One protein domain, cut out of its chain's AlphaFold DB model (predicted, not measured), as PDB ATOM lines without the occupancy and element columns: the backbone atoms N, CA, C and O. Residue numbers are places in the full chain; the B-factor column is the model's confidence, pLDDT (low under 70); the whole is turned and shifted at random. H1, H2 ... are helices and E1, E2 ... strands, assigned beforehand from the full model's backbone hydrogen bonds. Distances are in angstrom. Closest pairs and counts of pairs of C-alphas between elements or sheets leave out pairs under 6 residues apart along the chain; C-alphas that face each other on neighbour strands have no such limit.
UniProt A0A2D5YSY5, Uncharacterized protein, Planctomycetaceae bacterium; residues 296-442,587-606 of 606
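Overview. This is residues 296 to 442 and 587 to 606 of the 606 residues of an uncharacterized protein of Planctomycetaceae bacterium (UniProt A0A2D5YSY5). Little regular structure: three small sheets joined by long loops, with E4-E5-E6-E7-E10 in the middle, E1-E2-E3 at one end and the hairpin E8-E9 at the other. The printed part has 167 residues, with E1 to E9, H1 and E10 in that order, mostly strand, under half of them in named elements. The middle sheet is mixed, the others antiparallel. The whole is compact, radius of gyration of the C-alphas 16.0 A, spans 45 by 38 by 35 A.

Arrangement. E4, residues 359 to 361, E5, 366 to 369, E6, 373 to 376, and E7, 381 to 387, form a meander, each strand the antiparallel neighbour of the one before; N 360 and O 368 are 2.9 A apart, within hydrogen-bond range. E10, 595 to 597, is parallel to E7, with N 387 and O 596 at 2.9 A. E1, 312 to 319, E2, 322 to 329, and E3, 335 to 340, form another meander, with N 315 and O 326 at 2.9 A. E8, 409 to 414, and E9, 420 to 425, form a hairpin, with N 412 and O 422 at 2.9 A. H1, 587 to 591, has every O i to N i+4 pair within range.

Along the chain. E1 runs 21.5 A from C-alpha 312 at (1.747, 44.670, -32.306), E2 22.5 A; E10 ends at C-alpha 597, (-0.532, 15.571, -32.861).

Size, cuts and confidence. Residues 443 to 586 are cut out, a 9.0 A gap between C-alphas 442 and 587. Links E3 to E4 and E7 to E8 are long. pLDDT is under 70 in 58 residues, among them 389 to 408.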
ATOM      1  N   ASN A 296     -13.630  46.072 -24.420       86.38
ATOM      2  CA  ASN A 296     -15.084  45.967 -24.272       86.38
ATOM      3  C   ASN A 296     -15.488  44.905 -23.239       86.38
ATOM      4  O   ASN A 296     -16.657  44.799 -22.881       86.38
ATOM      5  N   GLY A 297     -14.531  44.109 -22.753       85.62
ATOM      6  CA  GLY A 297     -14.781  43.030 -21.803       85.62
ATOM      7  C   GLY A 297     -13.865  43.021 -20.587       85.62
ATOM      8  O   GLY A 297     -12.955  43.832 -20.409       85.62
ATOM      9  N   SER A 298     -14.103  42.029 -19.732       88.19
ATOM     10  CA  SER A 298     -13.160  41.681 -18.665       88.19
ATOM     11  C   SER A 298     -11.876  41.085 -19.267       88.19
ATOM     12  O   SER A 298     -11.910  40.611 -20.406       88.19
ATOM     13  N   PRO A 299     -10.730  41.098 -18.561       88.56
ATOM     14  CA  PRO A 299      -9.542  40.422 -19.070       88.56
ATOM     15  C   PRO A 299      -9.845  38.959 -19.382       88.56
ATOM     16  O   PRO A 299     -10.429  38.236 -18.572       88.56
ATOM     17  N   GLY A 300      -9.440  38.545 -20.576       84.81
ATOM     18  CA  GLY A 300      -9.502  37.163 -21.013       84.81
ATOM     19  C   GLY A 300      -8.497  36.281 -20.281       84.81
ATOM     20  O   GLY A 300      -7.789  36.687 -19.358       84.81
ATOM     21  N   LEU A 301      -8.424  35.031 -20.718       80.81
ATOM     22  CA  LEU A 301      -7.602  34.004 -20.078       80.81
ATOM     23  C   LEU A 301      -6.101  34.185 -20.321       80.81
ATOM     24  O   LEU A 301      -5.294  33.587 -19.609       80.81
ATOM     25  N   MET A 302      -5.718  34.988 -21.317       87.19
ATOM     26  CA  MET A 302      -4.324  35.207 -21.677       87.19
ATOM     27  C   MET A 302      -3.865  36.611 -21.278       87.19
ATOM     28  O   MET A 302      -4.581  37.587 -21.514       87.19
ATOM     29  N   PRO A 303      -2.651  36.749 -20.714       89.94
ATOM     30  CA  PRO A 303      -2.055  38.062 -20.529       89.94
ATOM     31  C   PRO A 303      -1.787  38.720 -21.896       89.94
ATOM     32  O   PRO A 303      -1.596  37.995 -22.881       89.94
ATOM     33  N   PRO A 304      -1.698  40.066 -21.955       94.19
ATOM     34  CA  PRO A 304      -1.259  40.787 -23.148       94.19
ATOM     35  C   PRO A 304       0.039  40.206 -23.704       94.19
ATOM     36  O   PRO A 304       0.820  39.636 -22.955       94.19
ATOM     37  N   SER A 305       0.303  40.329 -24.996       94.06
ATOM     38  CA  SER A 305       1.449  39.689 -25.635       94.06
ATOM     39  C   SER A 305       1.991  40.568 -26.750       94.06
ATOM     40  O   SER A 305       1.294  40.793 -27.732       94.06
ATOM     41  N   PHE A 306       3.229  41.046 -26.624       94.31
ATOM     42  CA  PHE A 306       3.882  41.837 -27.671       94.31
ATOM     43  C   PHE A 306       4.425  40.948 -28.783       94.31
ATOM     44  O   PHE A 306       5.021  39.904 -28.498       94.31
ATOM     45  N   SER A 307       4.273  41.389 -30.031       93.50
ATOM     46  CA  SER A 307       4.958  40.774 -31.167       93.50
ATOM     47  C   SER A 307       6.478  40.832 -30.991       93.50
ATOM     48  O   SER A 307       6.979  41.657 -30.222       93.50
ATOM     49  N   PRO A 308       7.256  39.977 -31.683       89.88
ATOM     50  CA  PRO A 308       8.713  39.953 -31.558       89.88
ATOM     51  C   PRO A 308       9.408  41.275 -31.893       89.88
ATOM     52  O   PRO A 308      10.458  41.561 -31.323       89.88
ATOM     53  N   ASP A 309       8.814  42.068 -32.784       90.75
ATOM     54  CA  ASP A 309       9.255  43.417 -33.151       90.75
ATOM     55  C   ASP A 309       8.654  44.516 -32.258       90.75
ATOM     56  O   ASP A 309       9.020  45.677 -32.386       90.75
ATOM     57  N   GLY A 310       7.743  44.173 -31.343       92.69
ATOM     58  CA  GLY A 310       7.060  45.115 -30.458       92.69
ATOM     59  C   GLY A 310       6.031  46.018 -31.143       92.69
ATOM     60  O   GLY A 310       5.444  46.844 -30.453       92.69
ATOM     61  N   ALA A 311       5.792  45.867 -32.450       94.38
ATOM     62  CA  ALA A 311       4.881  46.718 -33.216       94.38
ATOM     63  C   ALA A 311       3.401  46.343 -33.044       94.38
ATOM     64  O   ALA A 311       2.520  47.122 -33.399       94.38
ATOM     65  N   GLN A 312       3.106  45.153 -32.517       95.75
ATOM     66  CA  GLN A 312       1.747  44.670 -32.306       95.75
ATOM     67  C   GLN A 312       1.550  44.145 -30.886       95.75
ATOM     68  O   GLN A 312       2.480  43.652 -30.236       95.75
ATOM     69  N   LEU A 313       0.304  44.199 -30.426       96.25
ATOM     70  CA  LEU A 313      -0.122  43.642 -29.153       96.25
ATOM     71  C   LEU A 313      -1.333  42.739 -29.350       96.25
ATOM     72  O   LEU A 313      -2.361  43.157 -29.869       96.25
ATOM     73  N   ALA A 314      -1.208  41.502 -28.891       96.00
ATOM     74  CA  ALA A 314      -2.294  40.552 -28.818       96.00
ATOM     75  C   ALA A 314      -2.830  40.576 -27.398       96.00
ATOM     76  O   ALA A 314      -2.075  40.386 -26.440       96.00
ATOM     77  N   ILE A 315      -4.125  40.795 -27.262       94.88
ATOM     78  CA  ILE A 315      -4.814  40.733 -25.982       94.88
ATOM     79  C   ILE A 315      -6.003  39.803 -26.124       94.88
ATOM     80  O   ILE A 315      -6.527  39.615 -27.224       94.88
ATOM     81  N   THR A 316      -6.433  39.227 -25.008       92.44
ATOM     82  CA  THR A 316      -7.712  38.532 -24.987       92.44
ATOM     83  C   THR A 316      -8.664  39.164 -24.024       92.44
ATOM     84  O   THR A 316      -8.280  39.494 -22.907       92.44
ATOM     85  N   GLU A 317      -9.898  39.279 -24.472       91.44
ATOM     86  CA  GLU A 317     -11.004  39.865 -23.744       91.44
ATOM     87  C   GLU A 317     -12.032  38.766 -23.499       91.44
ATOM     88  O   GLU A 317     -12.200  37.863 -24.314       91.44
ATOM     89  N   ASN A 318     -12.713  38.822 -22.369       86.75
ATOM     90  CA  ASN A 318     -13.836  37.954 -22.077       86.75
ATOM     91  C   ASN A 318     -15.118  38.778 -22.175       86.75
ATOM     92  O   ASN A 318     -15.386  39.611 -21.300       86.75
ATOM     93  N   TRP A 319     -15.856  38.556 -23.260       84.19
ATOM     94  CA  TRP A 319     -17.152  39.159 -23.556       84.19
ATOM     95  C   TRP A 319     -18.206  38.098 -23.271       84.19
ATOM     96  O   TRP A 319     -18.349  37.156 -24.046       84.19
ATOM     97  N   ASP A 320     -18.876  38.186 -22.125       74.38
ATOM     98  CA  ASP A 320     -20.008  37.309 -21.802       74.38
ATOM     99  C   ASP A 320     -19.698  35.808 -21.946       74.38
ATOM    100  O   ASP A 320     -20.476  35.016 -22.468       74.38
ATOM    101  N   SER A 321     -18.531  35.390 -21.445       73.88
ATOM    102  CA  SER A 321     -17.996  34.014 -21.531       73.88
ATOM    103  C   SER A 321     -17.422  33.611 -22.895       73.88
ATOM    104  O   SER A 321     -16.941  32.485 -23.044       73.88
ATOM    105  N   ILE A 322     -17.405  34.512 -23.876       78.69
ATOM    106  CA  ILE A 322     -16.672  34.349 -25.131       78.69
ATOM    107  C   ILE A 322     -15.284  34.967 -24.975       78.69
ATOM    108  O   ILE A 322     -15.139  36.133 -24.616       78.69
ATOM    109  N   GLN A 323     -14.245  34.204 -25.302       87.38
ATOM    110  CA  GLN A 323     -12.898  34.756 -25.418       87.38
ATOM    111  C   GLN A 323     -12.739  35.422 -26.785       87.38
ATOM    112  O   GLN A 323     -12.820  34.740 -27.800       87.38
ATOM    113  N   ILE A 324     -12.483  36.723 -26.820       90.19
ATOM    114  CA  ILE A 324     -12.117  37.470 -28.024       90.19
ATOM    115  C   ILE A 324     -10.603  37.620 -28.056       90.19
ATOM    116  O   ILE A 324     -10.008  38.041 -27.070       90.19
ATOM    117  N   LEU A 325      -9.970  37.277 -29.175       93.88
ATOM    118  CA  LEU A 325      -8.612  37.702 -29.485       93.88
ATOM    119  C   LEU A 325      -8.670  39.019 -30.252       93.88
ATOM    120  O   LEU A 325      -9.188  39.068 -31.371       93.88
ATOM    121  N   SER A 326      -8.049  40.038 -29.676       95.06
ATOM    122  CA  SER A 326      -7.871  41.341 -30.300       95.06
ATOM    123  C   SER A 326      -6.389  41.552 -30.616       95.06
ATOM    124  O   SER A 326      -5.532  41.325 -29.755       95.06
ATOM    125  N   LEU A 327      -6.071  41.967 -31.847       95.94
ATOM    126  CA  LEU A 327      -4.720  42.383 -32.237       95.94
ATOM    127  C   LEU A 327      -4.716  43.882 -32.508       95.94
ATOM    128  O   LEU A 327      -5.475  44.357 -33.350       95.94
ATOM    129  N   TYR A 328      -3.825  44.593 -31.833       96.06
ATOM    130  CA  TYR A 328      -3.616  46.025 -31.990       96.06
ATOM    131  C   TYR A 328      -2.284  46.276 -32.676       96.06
ATOM    132  O   TYR A 328      -1.291  45.609 -32.375       96.06
ATOM    133  N   ASP A 329      -2.260  47.242 -33.583       94.94
ATOM    134  CA  ASP A 329      -1.026  47.840 -34.065       94.94
ATOM    135  C   ASP A 329      -0.650  48.990 -33.131       94.94
ATOM    136  O   ASP A 329      -1.403  49.941 -32.959       94.94
ATOM    137  N   LEU A 330       0.511  48.890 -32.494       93.56
ATOM    138  CA  LEU A 330       0.953  49.865 -31.500       93.56
ATOM    139  C   LEU A 330       1.555  51.129 -32.116       93.56
ATOM    140  O   LEU A 330       1.765  52.098 -31.395       93.56
ATOM    141  N   THR A 331       1.827  51.129 -33.421       90.12
ATOM    142  CA  THR A 331       2.329  52.306 -34.146       90.12
ATOM    143  C   THR A 331       1.182  53.260 -34.467       90.12
ATOM    144  O   THR A 331       1.322  54.470 -34.333       90.12
ATOM    145  N   THR A 332       0.048  52.699 -34.879       92.19
ATOM    146  CA  THR A 332      -1.163  53.432 -35.288       92.19
ATOM    147  C   THR A 332      -2.200  53.542 -34.174       92.19
ATOM    148  O   THR A 332      -3.046  54.426 -34.210       92.19
ATOM    149  N   GLY A 333      -2.156  52.641 -33.190       89.50
ATOM    150  CA  GLY A 333      -3.192  52.491 -32.170       89.50
ATOM    151  C   GLY A 333      -4.438  51.742 -32.646       89.50
ATOM    152  O   GLY A 333      -5.356  51.517 -31.857       89.50
ATOM    153  N   GLU A 334      -4.485  51.323 -33.912       93.31
ATOM    154  CA  GLU A 334      -5.663  50.699 -34.505       93.31
ATOM    155  C   GLU A 334      -5.801  49.220 -34.128       93.31
ATOM    156  O   GLU A 334      -4.834  48.447 -34.089       93.31
ATOM    157  N   GLN A 335      -7.047  48.793 -33.919       94.88
ATOM    158  CA  GLN A 335      -7.380  47.381 -33.793       94.88
ATOM    159  C   GLN A 335      -7.406  46.730 -35.183       94.88
ATOM    160  O   GLN A 335      -8.335  46.925 -35.959       94.88
ATOM    161  N   ARG A 336      -6.398  45.908 -35.486       94.56
ATOM    162  CA  ARG A 336      -6.285  45.179 -36.761       94.56
ATOM    163  C   ARG A 336      -7.161  43.940 -36.839       94.56
ATOM    164  O   ARG A 336      -7.555  43.533 -37.926       94.56
ATOM    165  N   LEU A 337      -7.398  43.294 -35.701       93.00
ATOM    166  CA  LEU A 337      -8.183  42.067 -35.637       93.00
ATOM    167  C   LEU A 337      -9.044  42.050 -34.379       93.00
ATOM    168  O   LEU A 337      -8.580  42.411 -33.297       93.00
ATOM    169  N   SER A 338     -10.263  41.541 -34.530       91.25
ATOM    170  CA  SER A 338     -11.139  41.129 -33.437       91.25
ATOM    171  C   SER A 338     -11.826  39.829 -33.830       91.25
ATOM    172  O   SER A 338     -12.657  39.813 -34.739       91.25
ATOM    173  N   THR A 339     -11.451  38.721 -33.197       87.94
ATOM    174  CA  THR A 339     -12.025  37.410 -33.515       87.94
ATOM    175  C   THR A 339     -12.363  36.646 -32.239       87.94
ATOM    176  O   THR A 339     -11.502  36.496 -31.370       87.94
ATOM    177  N   PRO A 340     -13.599  36.154 -32.062       86.31
ATOM    178  CA  PRO A 340     -13.886  35.219 -30.990       86.31
ATOM    179  C   PRO A 340     -13.161  33.899 -31.243       86.31
ATOM    180  O   PRO A 340     -13.067  33.387 -32.359       86.31
ATOM    181  N   LEU A 341     -12.659  33.341 -30.159       86.25
ATOM    182  CA  LEU A 341     -11.951  32.085 -30.130       86.25
ATOM    183  C   LEU A 341     -12.933  30.939 -29.856       86.25
ATOM    184  O   LEU A 341     -13.923  31.137 -29.147       86.25
ATOM    185  N   PRO A 342     -12.663  29.726 -30.369       81.31
ATOM    186  CA  PRO A 342     -13.536  28.586 -30.140       81.31
ATOM    187  C   PRO A 342     -13.784  28.308 -28.646       81.31
ATOM    188  O   PRO A 342     -12.823  28.207 -27.877       81.31
ATOM    189  N   PRO A 343     -15.048  28.163 -28.207       74.81
ATOM    190  CA  PRO A 343     -15.382  28.005 -26.792       74.81
ATOM    191  C   PRO A 343     -14.889  26.673 -26.211       74.81
ATOM    192  O   PRO A 343     -14.577  26.592 -25.023       74.81
ATOM    193  N   ASP A 344     -14.761  25.627 -27.036       73.44
ATOM    194  CA  ASP A 344     -14.226  24.317 -26.639       73.44
ATOM    195  C   ASP A 344     -12.790  24.391 -26.105       73.44
ATOM    196  O   ASP A 344     -12.407  23.587 -25.253       73.44
ATOM    197  N   MET A 345     -12.024  25.401 -26.520       72.00
ATOM    198  CA  MET A 345     -10.686  25.657 -25.999       72.00
ATOM    199  C   MET A 345     -10.665  26.135 -24.549       72.00
ATOM    200  O   MET A 345      -9.623  26.041 -23.895       72.00
ATOM    201  N   PHE A 346     -11.794  26.642 -24.051       73.62
ATOM    202  CA  PHE A 346     -11.892  27.333 -22.767       73.62
ATOM    203  C   PHE A 346     -12.992  26.783 -21.859       73.62
ATOM    204  O   PHE A 346     -13.238  27.365 -20.807       73.62
ATOM    205  N   LYS A 347     -13.603  25.636 -22.193       64.38
ATOM    206  CA  LYS A 347     -14.638  24.967 -21.369       64.38
ATOM    207  C   LYS A 347     -14.230  24.755 -19.902       64.38
ATOM    208  O   LYS A 347     -15.088  24.657 -19.038       64.38
ATOM    209  N   ASN A 348     -12.928  24.765 -19.617       59.25
ATOM    210  CA  ASN A 348     -12.352  24.658 -18.281       59.25
ATOM    211  C   ASN A 348     -11.769  25.983 -17.751       59.25
ATOM    212  O   ASN A 348     -10.837  25.948 -16.958       59.25
ATOM    213  N   ALA A 349     -12.286  27.152 -18.146       52.09
ATOM    214  CA  ALA A 349     -11.814  28.462 -17.669       52.09
ATOM    215  C   ALA A 349     -11.723  28.554 -16.132       52.09
ATOM    216  O   ALA A 349     -10.751  29.086 -15.604       52.09
ATOM    217  N   ALA A 350     -12.680  27.959 -15.412       44.62
ATOM    218  CA  ALA A 350     -12.666  27.892 -13.948       44.62
ATOM    219  C   ALA A 350     -11.577  26.954 -13.380       44.62
ATOM    220  O   ALA A 350     -11.060  27.195 -12.288       44.62
ATOM    221  N   ALA A 351     -11.199  25.906 -14.120       46.47
ATOM    222  CA  ALA A 351     -10.097  25.008 -13.763       46.47
ATOM    223  C   ALA A 351      -8.730  25.531 -14.240       46.47
ATOM    224  O   ALA A 351      -7.698  25.138 -13.696       46.47
ATOM    225  N   LEU A 352      -8.704  26.479 -15.183       50.31
ATOM    226  CA  LEU A 352      -7.524  27.248 -15.576       50.31
ATOM    227  C   LEU A 352      -7.193  28.301 -14.500       50.31
ATOM    228  O   LEU A 352      -7.046  29.488 -14.774       50.31
ATOM    229  N   LYS A 353      -6.973  27.852 -13.253       52.62
ATOM    230  CA  LYS A 353      -6.104  28.587 -12.312       52.62
ATOM    231  C   LYS A 353      -4.700  28.786 -12.907       52.62
ATOM    232  O   LYS A 353      -3.961  29.676 -12.485       52.62
ATOM    233  N   ASP A 354      -4.372  27.993 -13.922       51.66
ATOM    234  CA  ASP A 354      -3.244  28.163 -14.816       51.66
ATOM    235  C   ASP A 354      -3.381  29.428 -15.671       51.66
ATOM    236  O   ASP A 354      -3.770  29.397 -16.838       51.66
ATOM    237  N   GLN A 355      -2.935  30.549 -15.101       53.91
ATOM    238  CA  GLN A 355      -2.617  31.830 -15.763       53.91
ATOM    239  C   GLN A 355      -1.465  31.717 -16.794       53.91
ATOM    240  O   GLN A 355      -0.651  32.632 -16.964       53.91
ATOM    241  N   TYR A 356      -1.329  30.550 -17.410       57.31
ATOM    242  CA  TYR A 356      -0.253  30.148 -18.298       57.31
ATOM    243  C   TYR A 356      -0.725  29.928 -19.737       57.31
ATOM    244  O   TYR A 356       0.108  29.761 -20.627       57.31
ATOM    245  N   ALA A 357      -2.037  29.984 -19.983       65.56
ATOM    246  CA  ALA A 357      -2.546  30.176 -21.328       65.56
ATOM    247  C   ALA A 357      -2.008  31.512 -21.860       65.56
ATOM    248  O   ALA A 357      -2.097  32.546 -21.199       65.56
ATOM    249  N   GLY A 358      -1.411  31.497 -23.048       79.12
ATOM    250  CA  GLY A 358      -0.837  32.688 -23.661       79.12
ATOM    251  C   GLY A 358      -0.977  32.673 -25.173       79.12
ATOM    252  O   GLY A 358      -1.091  31.610 -25.791       79.12
ATOM    253  N   PHE A 359      -0.941  33.870 -25.753       90.25
ATOM    254  CA  PHE A 359      -0.772  34.062 -27.183       90.25
ATOM    255  C   PHE A 359       0.719  34.044 -27.518       90.25
ATOM    256  O   PHE A 359       1.480  34.881 -27.018       90.25
ATOM    257  N   ASN A 360       1.141  33.090 -28.343       88.56
ATOM    258  CA  ASN A 360       2.513  32.993 -28.826       88.56
ATOM    259  C   ASN A 360       2.570  33.518 -30.254       88.56
ATOM    260  O   ASN A 360       1.912  32.975 -31.142       88.56
ATOM    261  N   TRP A 361       3.364  34.562 -30.462       90.38
ATOM    262  CA  TRP A 361       3.656  35.057 -31.797       90.38
ATOM    263  C   TRP A 361       4.606  34.097 -32.489       90.38
ATOM    264  O   TRP A 361       5.692  33.826 -31.984       90.38
ATOM    265  N   LEU A 362       4.174  33.588 -33.633       87.44
ATOM    266  CA  LEU A 362       5.019  32.804 -34.518       87.44
ATOM    267  C   LEU A 362       5.473  33.724 -35.660       87.44
ATOM    268  O   LEU A 362       5.704  34.913 -35.442       87.44
ATOM    269  N   ARG A 363       5.574  33.202 -36.885       79.44
ATOM    270  CA  ARG A 363       5.818  33.995 -38.103       79.44
ATOM    271  C   ARG A 363       4.828  35.157 -38.261       79.44
ATOM    272  O   ARG A 363       3.786  35.188 -37.605       79.44
ATOM    273  N   ASP A 364       5.113  36.063 -39.193       77.75
ATOM    274  CA  ASP A 364       4.402  37.336 -39.427       77.75
ATOM    275  C   ASP A 364       2.875  37.248 -39.524       77.75
ATOM    276  O   ASP A 364       2.193  38.211 -39.192       77.75
ATOM    277  N   ASN A 365       2.328  36.084 -39.876       88.25
ATOM    278  CA  ASN A 365       0.885  35.880 -39.986       88.25
ATOM    279  C   ASN A 365       0.353  34.744 -39.110       88.25
ATOM    280  O   ASN A 365      -0.817  34.411 -39.220       88.25
ATOM    281  N   LEU A 366       1.168  34.132 -38.246       90.81
ATOM    282  CA  LEU A 366       0.750  32.984 -37.436       90.81
ATOM    283  C   LEU A 366       0.804  33.288 -35.941       90.81
ATOM    284  O   LEU A 366       1.710  33.966 -35.452       90.81
ATOM    285  N   GLY A 367      -0.180  32.772 -35.214       91.81
ATOM    286  CA  GLY A 367      -0.241  32.827 -33.758       91.81
ATOM    287  C   GLY A 367      -0.634  31.474 -33.190       91.81
ATOM    288  O   GLY A 367      -1.422  30.756 -33.798       91.81
ATOM    289  N   LEU A 368      -0.092  31.115 -32.028       90.38
ATOM    290  CA  LEU A 368      -0.479  29.907 -31.308       90.38
ATOM    291  C   LEU A 368      -1.120  30.266 -29.974       90.38
ATOM    292  O   LEU A 368      -0.477  30.803 -29.066       90.38
ATOM    293  N   ILE A 369      -2.391  29.910 -29.852       89.31
ATOM    294  CA  ILE A 369      -3.226  30.197 -28.695       89.31
ATOM    295  C   ILE A 369      -3.199  29.013 -27.745       89.31
ATOM    296  O   ILE A 369      -3.502  27.883 -28.139       89.31
ATOM    297  N   ASN A 370      -2.844  29.280 -26.485       83.19
ATOM    298  CA  ASN A 370      -2.806  28.281 -25.414       83.19
ATOM    299  C   ASN A 370      -2.002  27.021 -25.795       83.19
ATOM    300  O   ASN A 370      -2.313  25.911 -25.375       83.19
ATOM    301  N   GLY A 371      -1.013  27.179 -26.681       81.44
ATOM    302  CA  GLY A 371      -0.192  26.078 -27.179       81.44
ATOM    303  C   GLY A 371      -0.925  25.118 -28.114       81.44
ATOM    304  O   GLY A 371      -0.314  24.167 -28.570       81.44
ATOM    305  N   ARG A 372      -2.214  25.322 -28.405       85.50
ATOM    306  CA  ARG A 372      -3.064  24.310 -29.048       85.50
ATOM    307  C   ARG A 372      -3.664  24.769 -30.359       85.50
ATOM    308  O   ARG A 372      -3.754  23.954 -31.265       85.50
ATOM    309  N   LEU A 373      -4.068  26.025 -30.487       88.62
ATOM    310  CA  LEU A 373      -4.733  26.492 -31.702       88.62
ATOM    311  C   LEU A 373      -3.819  27.397 -32.495       88.62
ATOM    312  O   LEU A 373      -3.514  28.510 -32.068       88.62
ATOM    313  N   LEU A 374      -3.376  26.888 -33.637       90.31
ATOM    314  CA  LEU A 374      -2.700  27.683 -34.640       90.31
ATOM    315  C   LEU A 374      -3.747  28.530 -35.354       90.31
ATOM    316  O   LEU A 374      -4.743  27.990 -35.835       90.31
ATOM    317  N   ILE A 375      -3.507  29.831 -35.437       91.12
ATOM    318  CA  ILE A 375      -4.377  30.780 -36.121       91.12
ATOM    319  C   ILE A 375      -3.610  31.580 -37.177       91.12
ATOM    320  O   ILE A 375      -2.427  31.881 -36.996       91.12
ATOM    321  N   ASP A 376      -4.302  31.954 -38.251       90.44
ATOM    322  CA  ASP A 376      -3.879  33.009 -39.167       90.44
ATOM    323  C   ASP A 376      -4.266  34.358 -38.558       90.44
ATOM    324  O   ASP A 376      -5.444  34.646 -38.355       90.44
ATOM    325  N   ARG A 377      -3.278  35.195 -38.258       92.44
ATOM    326  CA  ARG A 377      -3.443  36.507 -37.625       92.44
ATOM    327  C   ARG A 377      -4.009  37.565 -38.564       92.44
ATOM    328  O   ARG A 377      -4.531  38.556 -38.070       92.44
ATOM    329  N   ARG A 378      -3.921  37.378 -39.884       88.38
ATOM    330  CA  ARG A 378      -4.492  38.323 -40.861       88.38
ATOM    331  C   ARG A 378      -6.011  38.294 -40.822       88.38
ATOM    332  O   ARG A 378      -6.656  39.324 -40.949       88.38
ATOM    333  N   PHE A 379      -6.558  37.100 -40.625       85.44
ATOM    334  CA  PHE A 379      -7.995  36.847 -40.710       85.44
ATOM    335  C   PHE A 379      -8.605  36.383 -39.384       85.44
ATOM    336  O   PHE A 379      -9.812  36.186 -39.298       85.44
ATOM    337  N   GLY A 380      -7.781  36.134 -38.364       87.62
ATOM    338  CA  GLY A 380      -8.212  35.535 -37.103       87.62
ATOM    339  C   GLY A 380      -8.762  34.119 -37.242       87.62
ATOM    340  O   GLY A 380      -9.583  33.705 -36.426       87.62
ATOM    341  N   ARG A 381      -8.349  33.394 -38.288       85.75
ATOM    342  CA  ARG A 381      -8.906  32.085 -38.648       85.75
ATOM    343  C   ARG A 381      -8.117  30.960 -37.989       85.75
ATOM    344  O   ARG A 381      -6.893  30.937 -38.119       85.75
ATOM    345  N   PRO A 382      -8.770  29.998 -37.327       87.44
ATOM    346  CA  PRO A 382      -8.118  28.761 -36.933       87.44
ATOM    347  C   PRO A 382      -7.596  27.989 -38.146       87.44
ATOM    348  O   PRO A 382      -8.319  27.771 -39.109       87.44
ATOM    349  N   ILE A 383      -6.342  27.555 -38.082       87.81
ATOM    350  CA  ILE A 383      -5.703  26.734 -39.117       87.81
ATOM    351  C   ILE A 383      -5.650  25.277 -38.669       87.81
ATOM    352  O   ILE A 383      -5.919  24.364 -39.443       87.81
ATOM    353  N   LYS A 384      -5.236  25.042 -37.420       87.56
ATOM    354  CA  LYS A 384      -4.987  23.695 -36.902       87.56
ATOM    355  C   LYS A 384      -5.127  23.661 -35.391       87.56
ATOM    356  O   LYS A 384      -4.651  24.565 -34.705       87.56
ATOM    357  N   GLN A 385      -5.719  22.590 -34.875       87.81
ATOM    358  CA  GLN A 385      -5.803  22.334 -33.441       87.81
ATOM    359  C   GLN A 385      -4.896  21.155 -33.074       87.81
ATOM    360  O   GLN A 385      -5.123  20.011 -33.473       87.81
ATOM    361  N   TYR A 386      -3.857  21.422 -32.289       84.88
ATOM    362  CA  TYR A 386      -2.978  20.393 -31.760       84.88
ATOM    363  C   TYR A 386      -3.620  19.690 -30.573       84.88
ATOM    364  O   TYR A 386      -4.018  20.302 -29.571       84.88
ATOM    365  N   GLN A 387      -3.675  18.369 -30.678       82.25
ATOM    366  CA  GLN A 387      -3.973  17.506 -29.554       82.25
ATOM    367  C   GLN A 387      -2.692  17.311 -28.743       82.25
ATOM    368  O   GLN A 387      -1.652  16.894 -29.258       82.25
ATOM    369  N   VAL A 388      -2.766  17.625 -27.450       70.81
ATOM    370  CA  VAL A 388      -1.746  17.211 -26.489       70.81
ATOM    371  C   VAL A 388      -2.033  15.739 -26.211       70.81
ATOM    372  O   VAL A 388      -2.864  15.415 -25.374       70.81
ATOM    373  N   THR A 389      -1.422  14.852 -26.995       62.38
ATOM    374  CA  THR A 389      -1.681  13.401 -26.966       62.38
ATOM    375  C   THR A 389      -1.200  12.719 -25.684       62.38
ATOM    376  O   THR A 389      -1.497  11.550 -25.474       62.38
ATOM    377  N   ASP A 390      -0.472  13.427 -24.819       58.94
ATOM    378  CA  ASP A 390       0.046  12.887 -23.565       58.94
ATOM    379  C   ASP A 390      -0.853  13.276 -22.383       58.94
ATOM    380  O   ASP A 390      -0.493  14.057 -21.504       58.94
ATOM    381  N   THR A 391      -2.082  12.758 -22.392       51.34
ATOM    382  CA  THR A 391      -3.014  12.844 -21.256       51.34
ATOM    383  C   THR A 391      -2.723  11.787 -20.190       51.34
ATOM    384  O   THR A 391      -3.445  11.703 -19.201       51.34
ATOM    385  N   SER A 392      -1.688  10.962 -20.377       41.44
ATOM    386  CA  SER A 392      -1.600   9.658 -19.720       41.44
ATOM    387  C   SER A 392      -1.402   9.708 -18.196       41.44
ATOM    388  O   SER A 392      -1.791   8.747 -17.542       41.44
ATOM    389  N   ARG A 393      -0.904  10.805 -17.592       42.84
ATOM    390  CA  ARG A 393      -0.819  10.970 -16.113       42.84
ATOM    391  C   ARG A 393      -0.889  12.412 -15.577       42.84
ATOM    392  O   ARG A 393      -0.603  12.654 -14.405       42.84
ATOM    393  N   VAL A 394      -1.264  13.403 -16.384       43.38
ATOM    394  CA  VAL A 394      -1.189  14.821 -15.977       43.38
ATOM    395  C   VAL A 394      -2.496  15.279 -15.309       43.38
ATOM    396  O   VAL A 394      -3.215  16.130 -15.818       43.38
ATOM    397  N   HIS A 395      -2.802  14.728 -14.129       38.53
ATOM    398  CA  HIS A 395      -3.673  15.402 -13.148       38.53
ATOM    399  C   HIS A 395      -2.949  16.539 -12.409       38.53
ATOM    400  O   HIS A 395      -3.555  17.257 -11.617       38.53
ATOM    401  N   SER A 396      -1.665  16.765 -12.699       41.53
ATOM    402  CA  SER A 396      -0.994  18.010 -12.337       41.53
ATOM    403  C   SER A 396      -1.686  19.144 -13.096       41.53
ATOM    404  O   SER A 396      -1.542  19.239 -14.314       41.53
ATOM    405  N   ALA A 397      -2.418  19.991 -12.373       41.41
ATOM    406  CA  ALA A 397      -3.059  21.230 -12.816       41.41
ATOM    407  C   ALA A 397      -2.051  22.300 -13.284       41.41
ATOM    408  O   ALA A 397      -2.119  23.433 -12.845       41.41
ATOM    409  N   TYR A 398      -1.076  21.886 -14.089       48.06
ATOM    410  CA  TYR A 398      -0.010  22.670 -14.679       48.06
ATOM    411  C   TYR A 398       0.225  22.085 -16.061       48.06
ATOM    412  O   TYR A 398       1.137  21.276 -16.279       48.06
ATOM    413  N   ASN A 399      -0.654  22.469 -16.988       45.06
ATOM    414  CA  ASN A 399      -0.398  22.285 -18.412       45.06
ATOM    415  C   ASN A 399       1.019  22.813 -18.700       45.06
ATOM    416  O   ASN A 399       1.371  23.857 -18.143       45.06
ATOM    417  N   PRO A 400       1.851  22.137 -19.519       45.66
ATOM    418  CA  PRO A 400       3.141  22.671 -19.935       45.66
ATOM    419  C   PRO A 400       2.879  23.987 -20.658       45.66
ATOM    420  O   PRO A 400       2.539  24.013 -21.840       45.66
ATOM    421  N   ALA A 401       2.961  25.069 -19.891       45.19
ATOM    422  CA  ALA A 401       2.732  26.417 -20.334       45.19
ATOM    423  C   ALA A 401       3.627  26.645 -21.548       45.19
ATOM    424  O   ALA A 401       4.850  26.571 -21.405       45.19
ATOM    425  N   PRO A 402       3.073  26.874 -22.741       48.66
ATOM    426  CA  PRO A 402       3.882  27.352 -23.840       48.66
ATOM    427  C   PRO A 402       4.455  28.702 -23.417       48.66
ATOM    428  O   PRO A 402       3.725  29.676 -23.222       48.66
ATOM    429  N   TYR A 403       5.764  28.757 -23.219       57.12
ATOM    430  CA  TYR A 403       6.439  30.023 -22.999       57.12
ATOM    431  C   TYR A 403       6.581  30.704 -24.357       57.12
ATOM    432  O   TYR A 403       6.939  30.055 -25.338       57.12
ATOM    433  N   GLN A 404       6.290  32.008 -24.412       57.34
ATOM    434  CA  GLN A 404       6.460  32.802 -25.627       57.34
ATOM    435  C   GLN A 404       7.857  32.624 -26.172       57.34
ATOM    436  O   GLN A 404       8.839  33.056 -25.568       57.34
ATOM    437  N   THR A 405       7.921  32.005 -27.334       57.47
ATOM    438  CA  THR A 405       9.135  31.843 -28.108       57.47
ATOM    439  C   THR A 405       9.017  32.847 -29.232       57.47
ATOM    440  O   THR A 405       8.157  32.726 -30.094       57.47
ATOM    441  N   ASN A 406       9.811  33.916 -29.165       58.50
ATOM    442  CA  ASN A 406       9.916  34.811 -30.308       58.50
ATOM    443  C   ASN A 406      10.765  34.066 -31.334       58.50
ATOM    444  O   ASN A 406      11.963  33.884 -31.119       58.50
ATOM    445  N   GLY A 407      10.134  33.582 -32.399       65.31
ATOM    446  CA  GLY A 407      10.823  32.917 -33.495       65.31
ATOM    447  C   GLY A 407      10.054  31.735 -34.074       65.31
ATOM    448  O   GLY A 407       8.906  31.465 -33.736       65.31
ATOM    449  N   HIS A 408      10.726  31.024 -34.972       68.88
ATOM    450  CA  HIS A 408      10.161  29.912 -35.741       68.88
ATOM    451  C   HIS A 408      10.029  28.603 -34.947       68.88
ATOM    452  O   HIS A 408       9.387  27.660 -35.402       68.88
ATOM    453  N   VAL A 409      10.655  28.528 -33.768       72.38
ATOM    454  CA  VAL A 409      10.715  27.309 -32.957       72.38
ATOM    455  C   VAL A 409       9.855  27.473 -31.718       72.38
ATOM    456  O   VAL A 409      10.184  28.235 -30.812       72.38
ATOM    457  N   PHE A 410       8.788  26.690 -31.667       75.00
ATOM    458  CA  PHE A 410       7.971  26.492 -30.488       75.00
ATOM    459  C   PHE A 410       8.664  25.524 -29.528       75.00
ATOM    460  O   PHE A 410       8.937  24.377 -29.878       75.00
ATOM    461  N   TRP A 411       8.939  25.969 -28.307       75.75
ATOM    462  CA  TRP A 411       9.577  25.144 -27.286       75.75
ATOM    463  C   TRP A 411       8.546  24.647 -26.274       75.75
ATOM    464  O   TRP A 411       7.761  25.428 -25.737       75.75
ATOM    465  N   ARG A 412       8.576  23.346 -25.978       70.62
ATOM    466  CA  ARG A 412       7.761  22.724 -24.927       70.62
ATOM    467  C   ARG A 412       8.595  21.798 -24.061       70.62
ATOM    468  O   ARG A 412       9.530  21.162 -24.543       70.62
ATOM    469  N   VAL A 413       8.223  21.688 -22.793       66.88
ATOM    470  CA  VAL A 413       8.828  20.735 -21.858       66.88
ATOM    471  C   VAL A 413       7.951  19.491 -21.815       66.88
ATOM    472  O   VAL A 413       6.763  19.582 -21.503       66.88
ATOM    473  N   LYS A 414       8.522  18.337 -22.148       66.50
ATOM    474  CA  LYS A 414       7.890  17.030 -21.979       66.50
ATOM    475  C   LYS A 414       8.354  16.439 -20.652       66.50
ATOM    476  O   LYS A 414       9.549  16.426 -20.384       66.50
ATOM    477  N   ARG A 415       7.403  15.978 -19.833       62.91
ATOM    478  CA  ARG A 415       7.651  15.383 -18.510       62.91
ATOM    479  C   ARG A 415       7.995  13.894 -18.594       62.91
ATOM    480  O   ARG A 415       7.285  13.063 -18.044       62.91
ATOM    481  N   ASP A 416       9.058  13.559 -19.314       67.94
ATOM    482  CA  ASP A 416       9.723  12.262 -19.184       67.94
ATOM    483  C   ASP A 416      10.782  12.283 -18.068       67.94
ATOM    484  O   ASP A 416      11.086  13.324 -17.484       67.94
ATOM    485  N   ASN A 417      11.308  11.107 -17.725       60.66
ATOM    486  CA  ASN A 417      12.438  10.942 -16.817       60.66
ATOM    487  C   ASN A 417      13.599  10.328 -17.622       60.66
ATOM    488  O   ASN A 417      13.594   9.112 -17.829       60.66
ATOM    489  N   PRO A 418      14.563  11.129 -18.119       66.50
ATOM    490  CA  PRO A 418      14.810  12.550 -17.829       66.50
ATOM    491  C   PRO A 418      13.860  13.512 -18.558       66.50
ATOM    492  O   PRO A 418      13.313  13.159 -19.598       66.50
ATOM    493  N   LEU A 419      13.720  14.737 -18.034       53.16
ATOM    494  CA  LEU A 419      12.923  15.801 -18.653       53.16
ATOM    495  C   LEU A 419      13.499  16.218 -20.003       53.16
ATOM    496  O   LEU A 419      14.680  16.559 -20.105       53.16
ATOM    497  N   THR A 420      12.640  16.287 -21.014       61.00
ATOM    498  CA  THR A 420      13.039  16.657 -22.372       61.00
ATOM    499  C   THR A 420      12.485  18.023 -22.759       61.00
ATOM    500  O   THR A 420      11.275  18.256 -22.768       61.00
ATOM    501  N   LEU A 421      13.372  18.933 -23.162       70.12
ATOM    502  CA  LEU A 421      12.996  20.167 -23.847       70.12
ATOM    503  C   LEU A 421      12.913  19.906 -25.352       70.12
ATOM    504  O   LEU A 421      13.903  19.552 -25.987       70.12
ATOM    505  N   ILE A 422      11.731  20.097 -25.925       71.56
ATOM    506  CA  ILE A 422      11.462  19.833 -27.336       71.56
ATOM    507  C   ILE A 422      11.246  21.166 -28.050       71.56
ATOM    508  O   ILE A 422      10.258  21.851 -27.795       71.56
ATOM    509  N   GLY A 423      12.155  21.508 -28.962       75.75
ATOM    510  CA  GLY A 423      11.954  22.567 -29.949       75.75
ATOM    511  C   GLY A 423      11.255  22.005 -31.184       75.75
ATOM    512  O   GLY A 423      11.679  20.986 -31.730       75.75
ATOM    513  N   GLN A 424      10.168  22.635 -31.613       73.88
ATOM    514  CA  GLN A 424       9.346  22.199 -32.737       73.88
ATOM    515  C   GLN A 424       9.090  23.363 -33.685       73.88
ATOM    516  O   GLN A 424       8.652  24.429 -33.267       73.88
ATOM    517  N   TYR A 425       9.322  23.143 -34.973       76.25
ATOM    518  CA  TYR A 425       8.818  24.042 -36.005       76.25
ATOM    519  C   TYR A 425       7.336  23.753 -36.209       76.25
ATOM    520  O   TYR A 425       6.938  22.591 -36.335       76.25
ATOM    521  N   LEU A 426       6.518  24.800 -36.216       73.12
ATOM    522  CA  LEU A 426       5.091  24.646 -36.464       73.12
ATOM    523  C   LEU A 426       4.810  24.658 -37.984       73.12
ATOM    524  O   LEU A 426       5.574  25.239 -38.752       73.12
ATOM    525  N   PRO A 427       3.749  23.974 -38.451       66.25
ATOM    526  CA  PRO A 427       3.268  24.020 -39.833       66.25
ATOM    527  C   PRO A 427       3.113  25.459 -40.344       66.25
ATOM    528  O   PRO A 427       2.766  26.357 -39.581       66.25
ATOM    529  N   GLY A 428       3.376  25.663 -41.636       62.94
ATOM    530  CA  GLY A 428       3.643  26.981 -42.228       62.94
ATOM    531  C   GLY A 428       5.137  27.280 -42.381       62.94
ATOM    532  O   GLY A 428       5.509  28.216 -43.090       62.94
ATOM    533  N   ASP A 429       5.999  26.456 -41.769       56.66
ATOM    534  CA  ASP A 429       7.446  26.570 -41.919       56.66
ATOM    535  C   ASP A 429       8.013  25.931 -43.183       56.66
ATOM    536  O   ASP A 429       8.969  26.450 -43.761       56.66
ATOM    537  N   THR A 430       7.411  24.823 -43.604       60.78
ATOM    538  CA  THR A 430       7.894  23.985 -44.710       60.78
ATOM    539  C   THR A 430       6.803  23.592 -45.699       60.78
ATOM    540  O   THR A 430       7.112  23.041 -46.745       60.78
ATOM    541  N   GLU A 431       5.538  23.834 -45.363       66.69
ATOM    542  CA  GLU A 431       4.382  23.441 -46.170       66.69
ATOM    543  C   GLU A 431       3.493  24.677 -46.349       66.69
ATOM    544  O   GLU A 431       3.204  25.344 -45.345       66.69
ATOM    545  N   PRO A 432       3.093  25.021 -47.588       64.44
ATOM    546  CA  PRO A 432       2.119  26.073 -47.811       64.44
ATOM    547  C   PRO A 432       0.829  25.675 -47.101       64.44
ATOM    548  O   PRO A 432       0.252  24.620 -47.359       64.44
ATOM    549  N   LEU A 433       0.399  26.513 -46.164       66.56
ATOM    550  CA  LEU A 433      -0.903  26.351 -45.545       66.56
ATOM    551  C   LEU A 433      -1.922  26.751 -46.604       66.56
ATOM    552  O   LEU A 433      -1.991  27.929 -46.960       66.56
ATOM    553  N   GLN A 434      -2.676  25.785 -47.131       64.69
ATOM    554  CA  GLN A 434      -3.882  26.146 -47.861       64.69
ATOM    555  C   GLN A 434      -4.763  26.907 -46.872       64.69
ATOM    556  O   GLN A 434      -5.029  26.381 -45.782       64.69
ATOM    557  N   PRO A 435      -5.131  28.165 -47.170       60.22
ATOM    558  CA  PRO A 435      -6.125  28.829 -46.357       60.22
ATOM    559  C   PRO A 435      -7.335  27.904 -46.355       60.22
ATOM    560  O   PRO A 435      -7.761  27.455 -47.418       60.22
ATOM    561  N   ALA A 436      -7.851  27.575 -45.170       60.34
ATOM    562  CA  ALA A 436      -9.199  27.038 -45.117       60.34
ATOM    563  C   ALA A 436     -10.066  28.003 -45.936       60.34
ATOM    564  O   ALA A 436      -9.888  29.228 -45.803       60.34
ATOM    565  N   ASP A 437     -10.933  27.457 -46.792       65.94
ATOM    566  CA  ASP A 437     -11.926  28.241 -47.522       65.94
ATOM    567  C   ASP A 437     -12.604  29.226 -46.561       65.94
ATOM    568  O   ASP A 437     -12.529  29.078 -45.336       65.94
ATOM    569  N   GLU A 438     -13.224  30.279 -47.083       65.94
ATOM    570  CA  GLU A 438     -13.942  31.257 -46.267       65.94
ATOM    571  C   GLU A 438     -15.135  30.603 -45.545       65.94
ATOM    572  O   GLU A 438     -16.287  30.682 -45.949       65.94
ATOM    573  N   VAL A 439     -14.834  29.899 -44.460       67.25
ATOM    574  CA  VAL A 439     -15.785  29.225 -43.603       67.25
ATOM    575  C   VAL A 439     -16.210  30.265 -42.588       67.25
ATOM    576  O   VAL A 439     -15.435  30.671 -41.723       67.25
ATOM    577  N   ASP A 440     -17.447  30.733 -42.704       77.31
ATOM    578  CA  ASP A 440     -18.068  31.533 -41.657       77.31
ATOM    579  C   ASP A 440     -18.237  30.657 -40.414       77.31
ATOM    580  O   ASP A 440     -19.164  29.866 -40.349       77.31
ATOM    581  N   TRP A 441     -17.333  30.730 -39.441       77.31
ATOM    582  CA  TRP A 441     -17.322  29.833 -38.275       77.31
ATOM    583  C   TRP A 441     -18.514  30.013 -37.339       77.31
ATOM    584  O   TRP A 441     -18.701  29.205 -36.429       77.31
ATOM    585  N   TYR A 442     -19.297  31.072 -37.526       83.25
ATOM    586  CA  TYR A 442     -20.440  31.347 -36.682       83.25
ATOM    587  C   TYR A 442     -21.690  30.707 -37.248       83.25
ATOM    588  O   TYR A 442     -21.983  30.764 -38.440       83.25
ATOM    589  N   PRO A 587     -20.356  24.034 -34.220       81.94
ATOM    590  CA  PRO A 587     -19.544  22.878 -33.859       81.94
ATOM    591  C   PRO A 587     -19.184  22.000 -35.063       81.94
ATOM    592  O   PRO A 587     -18.125  21.373 -35.034       81.94
ATOM    593  N   GLU A 588     -20.017  21.949 -36.107       85.19
ATOM    594  CA  GLU A 588     -19.711  21.183 -37.319       85.19
ATOM    595  C   GLU A 588     -18.544  21.832 -38.053       85.19
ATOM    596  O   GLU A 588     -17.574  21.158 -38.394       85.19
ATOM    597  N   LYS A 589     -18.575  23.163 -38.198       84.19
ATOM    598  CA  LYS A 589     -17.460  23.917 -38.783       84.19
ATOM    599  C   LYS A 589     -16.214  23.776 -37.929       84.19
ATOM    600  O   LYS A 589     -15.140  23.508 -38.452       84.19
ATOM    601  N   LEU A 590     -16.343  23.864 -36.609       80.50
ATOM    602  CA  LEU A 590     -15.228  23.651 -35.694       80.50
ATOM    603  C   LEU A 590     -14.596  22.257 -35.841       80.50
ATOM    604  O   LEU A 590     -13.378  22.120 -35.718       80.50
ATOM    605  N   ALA A 591     -15.401  21.229 -36.124       84.75
ATOM    606  CA  ALA A 591     -14.918  19.879 -36.393       84.75
ATOM    607  C   ALA A 591     -14.133  19.770 -37.713       84.75
ATOM    608  O   ALA A 591     -13.318  18.856 -37.840       84.75
ATOM    609  N   LEU A 592     -14.312  20.714 -38.649       83.81
ATOM    610  CA  LEU A 592     -13.511  20.809 -39.875       83.81
ATOM    611  C   LEU A 592     -12.081  21.290 -39.612       83.81
ATOM    612  O   LEU A 592     -11.224  21.093 -40.471       83.81
ATOM    613  N   ILE A 593     -11.790  21.902 -38.453       82.94
ATOM    614  CA  ILE A 593     -10.413  22.278 -38.116       82.94
ATOM    615  C   ILE A 593      -9.591  20.994 -38.008       82.94
ATOM    616  O   ILE A 593      -9.860  20.175 -37.121       82.94
ATOM    617  N   PRO A 594      -8.539  20.828 -38.829       82.94
ATOM    618  CA  PRO A 594      -7.694  19.655 -38.753       82.94
ATOM    619  C   PRO A 594      -7.151  19.480 -37.333       82.94
ATOM    620  O   PRO A 594      -6.455  20.346 -36.788       82.94
ATOM    621  N   ARG A 595      -7.472  18.335 -36.731       86.06
ATOM    622  CA  ARG A 595      -6.920  17.905 -35.448       86.06
ATOM    623  C   ARG A 595      -5.764  16.961 -35.704       86.06
ATOM    624  O   ARG A 595      -5.840  16.081 -36.552       86.06
ATOM    625  N   GLY A 596      -4.681  17.131 -34.961       81.62
ATOM    626  CA  GLY A 596      -3.558  16.212 -35.065       81.62
ATOM    627  C   GLY A 596      -2.567  16.363 -33.927       81.62
ATOM    628  O   GLY A 596      -2.631  17.346 -33.178       81.62
ATOM    629  N   PRO A 597      -1.638  15.409 -33.783       82.62
ATOM    630  CA  PRO A 597      -0.532  15.571 -32.861       82.62
ATOM    631  C   PRO A 597       0.303  16.790 -33.269       82.62
ATOM    632  O   PRO A 597       0.288  17.243 -34.421       82.62
ATOM    633  N   PHE A 598       1.074  17.313 -32.319       77.00
ATOM    634  CA  PHE A 598       2.172  18.204 -32.676       77.00
ATOM    635  C   PHE A 598       3.093  17.505 -33.682       77.00
ATOM    636  O   PHE A 598       3.342  16.306 -33.519       77.00
ATOM    637  N   PRO A 599       3.626  18.223 -34.687       74.94
ATOM    638  CA  PRO A 599       4.624  17.637 -35.567       74.94
ATOM    639  C   PRO A 599       5.781  17.087 -34.724       74.94
ATOM    640  O   PRO A 599       6.271  17.743 -33.797       74.94
ATOM    641  N   GLY A 600       6.189  15.852 -35.016       72.12
ATOM    642  CA  GLY A 600       7.397  15.285 -34.428       72.12
ATOM    643  C   GLY A 600       8.612  16.147 -34.790       72.12
ATOM    644  O   GLY A 600       8.573  16.866 -35.794       72.12
ATOM    645  N   PRO A 601       9.696  16.114 -33.997       67.19
ATOM    646  CA  PRO A 601      10.944  16.724 -34.431       67.19
ATOM    647  C   PRO A 601      11.328  16.101 -35.779       67.19
ATOM    648  O   PRO A 601      11.594  14.903 -35.850       67.19
ATOM    649  N   LYS A 602      11.316  16.893 -36.861       62.03
ATOM    650  CA  LYS A 602      11.882  16.461 -38.143       62.03
ATOM    651  C   LYS A 602      13.382  16.294 -37.892       62.03
ATOM    652  O   LYS A 602      14.115  17.282 -37.852       62.03
ATOM    653  N   LEU A 603      13.829  15.061 -37.643       58.91
ATOM    654  CA  LEU A 603      15.247  14.730 -37.712       58.91
ATOM    655  C   LEU A 603      15.666  15.122 -39.126       58.91
ATOM    656  O   LEU A 603      15.127  14.583 -40.090       58.91
ATOM    657  N   ARG A 604      16.534  16.133 -39.262       53.50
ATOM    658  CA  ARG A 604      17.126  16.427 -40.568       53.50
ATOM    659  C   ARG A 604      17.800  15.134 -41.008       53.50
ATOM    660  O   ARG A 604      18.719  14.685 -40.321       53.50
ATOM    661  N   SER A 605      17.298  14.528 -42.084       46.62
ATOM    662  CA  SER A 605      17.979  13.418 -42.739       46.62
ATOM    663  C   SER A 605      19.436  13.842 -42.974       46.62
ATOM    664  O   SER A 605      19.651  15.015 -43.304       46.62
ATOM    665  N   PRO A 606      20.411  12.970 -42.665       50.28
ATOM    666  CA  PRO A 606      21.821  13.334 -42.594       50.28
ATOM    667  C   PRO A 606      22.356  14.008 -43.853       50.28
ATOM    668  O   PRO A 606      21.906  13.658 -44.962       50.28
TER     669      PRO A 606